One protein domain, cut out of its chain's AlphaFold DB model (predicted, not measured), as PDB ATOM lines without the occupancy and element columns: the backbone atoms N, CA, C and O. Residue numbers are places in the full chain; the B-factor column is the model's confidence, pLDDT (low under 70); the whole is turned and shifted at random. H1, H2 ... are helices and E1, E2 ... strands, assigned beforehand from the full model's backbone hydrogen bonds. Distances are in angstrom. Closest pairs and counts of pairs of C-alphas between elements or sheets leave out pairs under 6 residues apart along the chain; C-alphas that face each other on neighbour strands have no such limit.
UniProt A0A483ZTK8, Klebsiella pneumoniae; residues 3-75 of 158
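Overview. This is residues 3 to 75 of the 158 residues of a protein of Klebsiella pneumoniae (UniProt A0A483ZTK8). What shape? There is little regular structure: helix H2 packs at the open end of a small hairpin, E2 and E3, while loops make much of the rest and residues 17 to 23 stick out at one end. What is it made of? The 73 printed residues include E1, H1, H2, E2, E3, E4 in that order, mixed, with 29 residues in named elements; the antiparallel sheet is E2 - E3. How large? It is only just compact, close to loose, with a radius of gyration of the C-alphas of 13.2 A, and spans 39 by 25 by 25 A.

Arrangement. How do E2, residues 49 to 52, and E3, residues 55 to 58, pair? This hairpin is antiparallel at 140 degrees; N 50 and O 57, 2.9 A apart, are within hydrogen-bond range. Where is H2, residues 33 to 43? Its closest C-alphas to E2 are Phe 39 and Val 49, 6.6 A; to E3, Ala 42 and Ile 58, 6.9 A. Every O i to N i+4 pair in H2 is within hydrogen-bond range; H1, residues 15 to 18, is too short for one. What of E1, residues 9 to 11, and E4, residues 68 to 70? E1 is near H2, with 6 pairs of C-alphas within 10 A, and meets H1 only through their link. E4 is apart from H2; E1 and E4 pair with no named strand.

Along the chain. How long are they? H2 spans 15.4 A, E2 10.3 A and E3 10.1 A. Where are the anchors? C-alpha 9 begins E1 at (150.287, 158.579, 164.381); C-alpha 70 ends E4 at (156.574, 146.908, 175.524).

Size, cuts and confidence. How far across? The farthest C-alphas, Glu 17 and Pro 63, are 39.2 A apart. Is anything cut, long or uncertain? The printed part has no cut; the link from H1 to H2 is long, with 14 residues; residues 15 to 22 have pLDDT under 70.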
ATOM      1  N   PHE A   3     152.773 164.619 166.598       94.38
ATOM      2  CA  PHE A   3     152.971 163.175 166.665       94.38
ATOM      3  C   PHE A   3     152.631 162.628 168.051       94.38
ATOM      4  O   PHE A   3     152.995 163.239 169.053       94.38
ATOM      5  N   SER A   4     151.973 161.469 168.096       94.44
ATOM      6  CA  SER A   4     151.732 160.699 169.324       94.44
ATOM      7  C   SER A   4     152.599 159.442 169.324       94.44
ATOM      8  O   SER A   4     152.574 158.654 168.376       94.44
ATOM      9  N   VAL A   5     153.352 159.236 170.406       94.69
ATOM     10  CA  VAL A   5     154.152 158.018 170.604       94.69
ATOM     11  C   VAL A   5     153.274 156.834 171.018       94.69
ATOM     12  O   VAL A   5     153.628 155.689 170.758       94.69
ATOM     13  N   SER A   6     152.119 157.073 171.632       91.94
ATOM     14  CA  SER A   6     151.203 156.017 172.057       91.94
ATOM     15  C   SER A   6     150.459 155.404 170.869       91.94
ATOM     16  O   SER A   6     150.338 154.183 170.788       91.94
ATOM     17  N   THR A   7     150.034 156.228 169.907       93.31
ATOM     18  CA  THR A   7     149.304 155.776 168.711       93.31
ATOM     19  C   THR A   7     150.185 155.625 167.471       93.31
ATOM     20  O   THR A   7     149.700 155.167 166.438       93.31
ATOM     21  N   GLN A   8     151.463 156.025 167.542       95.81
ATOM     22  CA  GLN A   8     152.393 156.067 166.403       95.81
ATOM     23  C   GLN A   8     151.816 156.812 165.186       95.81
ATOM     24  O   GLN A   8     152.044 156.423 164.042       95.81
ATOM     25  N   SER A   9     151.036 157.868 165.425       94.38
ATOM     26  CA  SER A   9     150.287 158.579 164.381       94.38
ATOM     27  C   SER A   9     150.675 160.053 164.288       94.38
ATOM     28  O   SER A   9     151.022 160.689 165.288       94.38
ATOM     29  N   PHE A  10     150.607 160.592 163.069       93.50
ATOM     30  CA  PHE A  10     150.797 162.014 162.782       93.50
ATOM     31  C   PHE A  10     149.456 162.747 162.772       93.50
ATOM     32  O   PHE A  10     148.464 162.219 162.272       93.50
ATOM     33  N   TYR A  11     149.456 163.977 163.274       89.94
ATOM     34  CA  TYR A  11     148.284 164.842 163.360       89.94
ATOM     35  C   TYR A  11     148.617 166.210 162.764       89.94
ATOM     36  O   TYR A  11     149.668 166.785 163.059       89.94
ATOM     37  N   ASP A  12     147.727 166.730 161.920       84.56
ATOM     38  CA  ASP A  12     147.858 168.076 161.357       84.56
ATOM     39  C   ASP A  12     147.742 169.138 162.469       84.56
ATOM     40  O   ASP A  12     147.056 168.937 163.473       84.56
ATOM     41  N   ASP A  13     148.397 170.282 162.286       75.44
ATOM     42  CA  ASP A  13     148.301 171.413 163.211       75.44
ATOM     43  C   ASP A  13     146.894 172.036 163.219       75.44
ATOM     44  O   ASP A  13     146.490 172.600 164.232       75.44
ATOM     45  N   ASN A  14     146.127 171.872 162.133       72.19
ATOM     46  CA  ASN A  14     144.749 172.357 161.996       72.19
ATOM     47  C   ASN A  14     143.689 171.377 162.546       72.19
ATOM     48  O   ASN A  14     142.489 171.604 162.379       72.19
ATOM     49  N   TYR A  15     144.095 170.261 163.165       64.00
ATOM     50  CA  TYR A  15     143.165 169.218 163.620       64.00
ATOM     51  C   TYR A  15     142.189 169.720 164.703       64.00
ATOM     52  O   TYR A  15     141.023 169.336 164.708       64.00
ATOM     53  N   GLU A  16     142.620 170.650 165.560       61.16
ATOM     54  CA  GLU A  16     141.778 171.274 166.598       61.16
ATOM     55  C   GLU A  16     140.717 172.239 166.035       61.16
ATOM     56  O   GLU A  16     139.771 172.582 166.739       61.16
ATOM     57  N   GLU A  17     140.845 172.671 164.773       61.12
ATOM     58  CA  GLU A  17     139.923 173.627 164.140       61.12
ATOM     59  C   GLU A  17     138.723 172.934 163.461       61.12
ATOM     60  O   GLU A  17     137.691 173.561 163.233       61.12
ATOM     61  N   ASN A  18     138.831 171.627 163.174       55.03
ATOM     62  CA  ASN A  18     137.824 170.844 162.439       55.03
ATOM     63  C   ASN A  18     137.338 169.569 163.162       55.03
ATOM     64  O   ASN A  18     136.428 168.906 162.662       55.03
ATOM     65  N   ALA A  19     137.911 169.212 164.316       54.38
ATOM     66  CA  ALA A  19     137.528 168.039 165.103       54.38
ATOM     67  C   ALA A  19     137.036 168.434 166.504       54.38
ATOM     68  O   ALA A  19     137.399 169.476 167.048       54.38
ATOM     69  N   ILE A  20     136.208 167.582 167.115       57.19
ATOM     70  CA  ILE A  20     135.915 167.685 168.547       57.19
ATOM     71  C   ILE A  20     137.247 167.442 169.269       57.19
ATOM     72  O   ILE A  20     137.799 166.349 169.187       57.19
ATOM     73  N   VAL A  21     137.762 168.469 169.950       55.34
ATOM     74  CA  VAL A  21     139.074 168.514 170.637       55.34
ATOM     75  C   VAL A  21     139.305 167.337 171.612       55.34
ATOM     76  O   VAL A  21     140.438 167.047 171.981       55.34
ATOM     77  N   ASP A  22     138.243 166.624 171.985       61.72
ATOM     78  CA  ASP A  22     138.214 165.535 172.967       61.72
ATOM     79  C   ASP A  22     138.749 164.173 172.454       61.72
ATOM     80  O   ASP A  22     138.860 163.238 173.240       61.72
ATOM     81  N   ASP A  23     139.088 164.034 171.161       73.06
ATOM     82  CA  ASP A  23     139.574 162.761 170.569       73.06
ATOM     83  C   ASP A  23     141.107 162.700 170.374       73.06
ATOM     84  O   ASP A  23     141.654 161.729 169.847       73.06
ATOM     85  N   LEU A  24     141.844 163.741 170.780       79.25
ATOM     86  CA  LEU A  24     143.301 163.755 170.642       79.25
ATOM     87  C   LEU A  24     143.981 162.921 171.741       79.25
ATOM     88  O   LEU A  24     143.700 163.119 172.927       79.25
ATOM     89  N   PRO A  25     144.944 162.044 171.394       87.94
ATOM     90  CA  PRO A  25     145.757 161.384 172.404       87.94
ATOM     91  C   PRO A  25     146.502 162.403 173.270       87.94
ATOM     92  O   PRO A  25     147.089 163.364 172.775       87.94
ATOM     93  N   SER A  26     146.533 162.152 174.578       89.62
ATOM     94  CA  SER A  26     147.145 163.065 175.557       89.62
ATOM     95  C   SER A  26     148.653 163.303 175.372       89.62
ATOM     96  O   SER A  26     149.199 164.237 175.949       89.62
ATOM     97  N   ASP A  27     149.334 162.464 174.589       91.25
ATOM     98  CA  ASP A  27     150.779 162.509 174.365       91.25
ATOM     99  C   ASP A  27     151.180 163.140 173.021       91.25
ATOM    100  O   ASP A  27     152.359 163.103 172.655       91.25
ATOM    101  N   VAL A  28     150.222 163.711 172.281       90.81
ATOM    102  CA  VAL A  28     150.482 164.425 171.024       90.81
ATOM    103  C   VAL A  28     151.390 165.631 171.278       90.81
ATOM    104  O   VAL A  28     151.065 166.523 172.059       90.81
ATOM    105  N   GLN A  29     152.521 165.690 170.572       91.75
ATOM    106  CA  GLN A  29     153.504 166.774 170.670       91.75
ATOM    107  C   GLN A  29     153.870 167.319 169.292       91.75
ATOM    108  O   GLN A  29     153.884 166.583 168.306       91.75
ATOM    109  N   ALA A  30     154.166 168.618 169.217       92.75
ATOM    110  CA  ALA A  30     154.642 169.246 167.989       92.75
ATOM    111  C   ALA A  30     156.022 168.698 167.597       92.75
ATOM    112  O   ALA A  30     156.897 168.543 168.448       92.75
ATOM    113  N   ILE A  31     156.207 168.438 166.305       94.25
ATOM    114  CA  ILE A  31     157.458 167.941 165.733       94.25
ATOM    115  C   ILE A  31     157.898 168.811 164.556       94.25
ATOM    116  O   ILE A  31     157.071 169.392 163.846       94.25
ATOM    117  N   ASP A  32     159.206 168.891 164.335       95.25
ATOM    118  CA  ASP A  32     159.770 169.564 163.165       95.25
ATOM    119  C   ASP A  32     159.784 168.657 161.913       95.25
ATOM    120  O   ASP A  32     159.431 167.473 161.946       95.25
ATOM    121  N   ASN A  33     160.195 169.222 160.773       94.38
ATOM    122  CA  ASN A  33     160.235 168.504 159.495       94.38
ATOM    123  C   ASN A  33     161.257 167.354 159.471       94.38
ATOM    124  O   ASN A  33     161.048 166.363 158.768       94.38
ATOM    125  N   GLU A  34     162.363 167.468 160.211       95.81
ATOM    126  CA  GLU A  34     163.388 166.422 160.271       95.81
ATOM    127  C   GLU A  34     162.888 165.237 161.103       95.81
ATOM    128  O   GLU A  34     162.985 164.081 160.683       95.81
ATOM    129  N   GLN A  35     162.289 165.525 162.256       96.44
ATOM    130  CA  GLN A  35     161.620 164.554 163.112       96.44
ATOM    131  C   GLN A  35     160.502 163.841 162.356       96.44
ATOM    132  O   GLN A  35     160.462 162.612 162.365       96.44
ATOM    133  N   TYR A  36     159.666 164.581 161.623       95.75
ATOM    134  CA  TYR A  36     158.627 164.003 160.772       95.75
ATOM    135  C   TYR A  36     159.201 162.987 159.781       95.75
ATOM    136  O   TYR A  36     158.780 161.830 159.775       95.75
ATOM    137  N   ALA A  37     160.209 163.376 158.993       96.88
ATOM    138  CA  ALA A  37     160.822 162.482 158.012       96.88
ATOM    139  C   ALA A  37     161.422 161.228 158.673       96.88
ATOM    140  O   ALA A  37     161.268 160.111 158.172       96.88
ATOM    141  N   ARG A  38     162.077 161.390 159.829       97.44
ATOM    142  CA  ARG A  38     162.659 160.277 160.592       97.44
ATOM    143  C   ARG A  38     161.597 159.323 161.132       97.44
ATOM    144  O   ARG A  38     161.775 158.111 161.021       97.44
ATOM    145  N   PHE A  39     160.515 159.842 161.705       97.75
ATOM    146  CA  PHE A  39     159.446 159.033 162.297       97.75
ATOM    147  C   PHE A  39     158.629 158.331 161.219       97.75
ATOM    148  O   PHE A  39     158.327 157.149 161.355       97.75
ATOM    149  N   PHE A  40     158.359 159.012 160.107       97.00
ATOM    150  CA  PHE A  40     157.645 158.435 158.975       97.00
ATOM    151  C   PHE A  40     158.404 157.229 158.408       97.00
ATOM    152  O   PHE A  40     157.834 156.155 158.217       97.00
ATOM    153  N   ASN A  41     159.720 157.367 158.220       97.31
ATOM    154  CA  ASN A  41     160.569 156.259 157.783       97.31
ATOM    155  C   ASN A  41     160.625 155.122 158.812       97.31
ATOM    156  O   ASN A  41     160.656 153.953 158.429       97.31
ATOM    157  N   ALA A  42     160.638 155.449 160.108       97.06
ATOM    158  CA  ALA A  42     160.640 154.461 161.179       97.06
ATOM    159  C   ALA A  42     159.365 153.604 161.170       97.06
ATOM    160  O   ALA A  42     159.466 152.379 161.136       97.06
ATOM    161  N   ILE A  43     158.194 154.241 161.132       95.19
ATOM    162  CA  ILE A  43     156.887 153.568 161.152       95.19
ATOM    163  C   ILE A  43     156.720 152.671 159.926       95.19
ATOM    164  O   ILE A  43     156.356 151.506 160.057       95.19
ATOM    165  N   ASN A  44     157.094 153.162 158.741       95.81
ATOM    166  CA  ASN A  44     157.056 152.367 157.508       95.81
ATOM    167  C   ASN A  44     158.082 151.222 157.472       95.81
ATOM    168  O   ASN A  44     158.041 150.390 156.570       95.81
ATOM    169  N   SER A  45     159.004 151.179 158.435       95.62
ATOM    170  CA  SER A  45     160.005 150.118 158.585       95.62
ATOM    171  C   SER A  45     159.730 149.224 159.801       95.62
ATOM    172  O   SER A  45     160.668 148.622 160.328       95.62
ATOM    173  N   ASP A  46     158.479 149.158 160.275       96.00
ATOM    174  CA  ASP A  46     158.067 148.366 161.445       96.00
ATOM    175  C   ASP A  46     158.865 148.720 162.722       96.00
ATOM    176  O   ASP A  46     159.198 147.863 163.545       96.00
ATOM    177  N   ARG A  47     159.215 149.999 162.901       98.00
ATOM    178  CA  ARG A  47     159.905 150.520 164.094       98.00
ATOM    179  C   ARG A  47     158.945 151.381 164.906       98.00
ATOM    180  O   ARG A  47     158.001 151.951 164.371       98.00
ATOM    181  N   VAL A  48     159.236 151.515 166.193       97.88
ATOM    182  CA  VAL A  48     158.456 152.324 167.133       97.88
ATOM    183  C   VAL A  48     159.275 153.528 167.559       97.88
ATOM    184  O   VAL A  48     160.447 153.402 167.926       97.88
ATOM    185  N   VAL A  49     158.652 154.700 167.507       97.69
ATOM    186  CA  VAL A  49     159.175 155.939 168.078       97.69
ATOM    187  C   VAL A  49     158.765 156.008 169.547       97.69
ATOM    188  O   VAL A  49     157.584 155.899 169.858       97.69
ATOM    189  N   TYR A  50     159.713 156.209 170.455       96.62
ATOM    190  CA  TYR A  50     159.451 156.280 171.895       96.62
ATOM    191  C   TYR A  50     160.278 157.385 172.556       96.62
ATOM    192  O   TYR A  50     161.273 157.852 171.996       96.62
ATOM    193  N   LEU A  51     159.868 157.822 173.747       94.12
ATOM    194  CA  LEU A  51     160.518 158.904 174.488       94.12
ATOM    195  C   LEU A  51     161.316 158.369 175.676       94.12
ATOM    196  O   LEU A  51     160.837 157.539 176.443       94.12
ATOM    197  N   VAL A  52     162.527 158.896 175.854       94.38
ATOM    198  CA  VAL A  52     163.342 158.700 177.060       94.38
ATOM    199  C   VAL A  52     163.910 160.054 177.461       94.38
ATOM    200  O   VAL A  52     164.666 160.640 176.690       94.38
ATOM    201  N   ALA A  53     163.547 160.548 178.651       92.50
ATOM    202  CA  ALA A  53     163.966 161.864 179.151       92.50
ATOM    203  C   ALA A  53     163.770 162.985 178.104       92.50
ATOM    204  O   ALA A  53     164.723 163.672 177.732       92.50
ATOM    205  N   ASP A  54     162.545 163.082 177.572       89.06
ATOM    206  CA  ASP A  54     162.109 164.051 176.550       89.06
ATOM    207  C   ASP A  54     162.881 164.003 175.220       89.06
ATOM    208  O   ASP A  54     162.843 164.935 174.418       89.06
ATOM    209  N   LYS A  55     163.584 162.896 174.948       93.50
ATOM    210  CA  LYS A  55     164.272 162.662 173.675       93.50
ATOM    211  C   LYS A  55     163.644 161.509 172.919       93.50
ATOM    212  O   LYS A  55     163.485 160.410 173.456       93.50
ATOM    213  N   TYR A  56     163.339 161.758 171.649       96.06
ATOM    214  CA  TYR A  56     162.827 160.738 170.747       96.06
ATOM    215  C   TYR A  56     163.912 159.738 170.368       96.06
ATOM    216  O   TYR A  56     164.993 160.093 169.892       96.06
ATOM    217  N   ASN A  57     163.571 158.469 170.530       97.00
ATOM    218  CA  ASN A  57     164.350 157.320 170.125       97.00
ATOM    219  C   ASN A  57     163.524 156.483 169.151       97.00
ATOM    220  O   ASN A  57     162.299 156.570 169.111       97.00
ATOM    221  N   ILE A  58     164.209 155.676 168.349       97.50
ATOM    222  CA  ILE A  58     163.582 154.771 167.388       97.50
ATOM    223  C   ILE A  58     164.089 153.370 167.701       97.50
ATOM    224  O   ILE A  58     165.301 153.150 167.780       97.50
ATOM    225  N   SER A  59     163.172 152.428 167.891       97.88
ATOM    226  CA  SER A  59     163.511 151.043 168.214       97.88
ATOM    227  C   SER A  59     164.248 150.357 167.062       97.88
ATOM    228  O   SER A  59     164.348 150.891 165.958       97.88
ATOM    229  N   GLN A  60     164.794 149.164 167.285       96.38
ATOM    230  CA  GLN A  60     165.131 148.289 166.155       96.38
ATOM    231  C   GLN A  60     163.845 147.885 165.407       96.38
ATOM    232  O   GLN A  60     162.765 147.977 165.993       96.38
ATOM    233  N   PRO A  61     163.917 147.451 164.138       96.38
ATOM    234  CA  PRO A  61     162.764 146.873 163.452       96.38
ATOM    235  C   PRO A  61     162.131 145.751 164.267       96.38
ATOM    236  O   PRO A  61     162.838 145.000 164.948       96.38
ATOM    237  N   ARG A  62     160.804 145.645 164.200       97.00
ATOM    238  CA  ARG A  62     160.065 144.543 164.805       97.00
ATOM    239  C   ARG A  62     160.655 143.217 164.304       97.00
ATOM    240  O   ARG A  62     160.663 142.999 163.093       97.00
ATOM    241  N   PRO A  63     161.123 142.326 165.198       96.06
ATOM    242  CA  PRO A  63     161.796 141.101 164.772       96.06
ATOM    243  C   PRO A  63     160.903 140.171 163.945       96.06
ATOM    244  O   PRO A  63     161.344 139.618 162.942       96.06
ATOM    245  N   ASP A  64     159.643 139.998 164.359       94.94
ATOM    246  CA  ASP A  64     158.633 139.247 163.613       94.94
ATOM    247  C   ASP A  64     157.199 139.681 163.987       94.94
ATOM    248  O   ASP A  64     156.981 140.453 164.923       94.94
ATOM    249  N   LYS A  65     156.197 139.136 163.281       94.94
ATOM    250  CA  LYS A  65     154.766 139.433 163.494       94.94
ATOM    251  C   LYS A  65     154.213 139.044 164.880       94.94
ATOM    252  O   LYS A  65     153.074 139.383 165.192       94.94
ATOM    253  N   TYR A  66     154.961 138.294 165.690       96.75
ATOM    254  CA  TYR A  66     154.565 137.851 167.030       96.75
ATOM    255  C   TYR A  66     155.116 138.745 168.140       96.75
ATOM    256  O   TYR A  66     154.687 138.604 169.284       96.75
ATOM    257  N   HIS A  67     156.015 139.675 167.812       97.19
ATOM    258  CA  HIS A  67     156.505 140.657 168.768       97.19
ATOM    259  C   HIS A  67     155.540 141.838 168.888       97.19
ATOM    260  O   HIS A  67     155.019 142.358 167.898       97.19
ATOM    261  N   SER A  68     155.353 142.288 170.122       95.31
ATOM    262  CA  SER A  68     154.636 143.508 170.483       95.31
ATOM    263  C   SER A  68     155.580 144.464 171.201       95.31
ATOM    264  O   SER A  68     156.518 144.032 171.873       95.31
ATOM    265  N   TRP A  69     155.347 145.763 171.048       96.38
ATOM    266  CA  TRP A  69     156.142 146.769 171.738       96.38
ATOM    267  C   TRP A  69     155.754 146.826 173.215       96.38
ATOM    268  O   TRP A  69     154.593 147.080 173.535       96.38
ATOM    269  N   ASP A  70     156.717 146.599 174.105       96.06
ATOM    270  CA  ASP A  70     156.574 146.908 175.524       96.06
ATOM    271  C   ASP A  70     157.030 148.348 175.769       96.06
ATOM    272  O   ASP A  70     158.225 148.653 175.760       96.06
ATOM    273  N   ALA A  71     156.062 149.238 175.988       93.31
ATOM    274  CA  ALA A  71     156.323 150.649 176.247       93.31
ATOM    275  C   ALA A  71     157.018 150.896 177.598       93.31
ATOM    276  O   ALA A  71     157.710 151.899 177.737       93.31
ATOM    277  N   ALA A  72     156.873 149.999 178.582       92.81
ATOM    278  CA  ALA A  72     157.534 150.156 179.876       92.81
ATOM    279  C   ALA A  72     159.032 149.831 179.776       92.81
ATOM    280  O   ALA A  72     159.869 150.561 180.308       92.81
ATOM    281  N   GLY A  73     159.370 148.754 179.064       94.12
ATOM    282  CA  GLY A  73     160.749 148.341 178.805       94.12
ATOM    283  C   GLY A  73     161.411 149.024 177.605       94.12
ATOM    284  O   GLY A  73     162.617 148.868 177.420       94.12
ATOM    285  N   ASN A  74     160.651 149.759 176.785       95.38
ATOM    286  CA  ASN A  74     161.084 150.289 175.489       95.38
ATOM    287  C   ASN A  74     161.768 149.224 174.617       95.38
ATOM    288  O   ASN A  74     162.844 149.443 174.048       95.38
ATOM    289  N   THR A  75     161.157 148.042 174.537       97.00
ATOM    290  CA  THR A  75     161.722 146.909 173.806       97.00
ATOM    291  C   THR A  75     160.643 146.052 173.158       97.00
ATOM    292  O   THR A  75     159.482 146.048 173.559       97.00
TER     293      THR A  75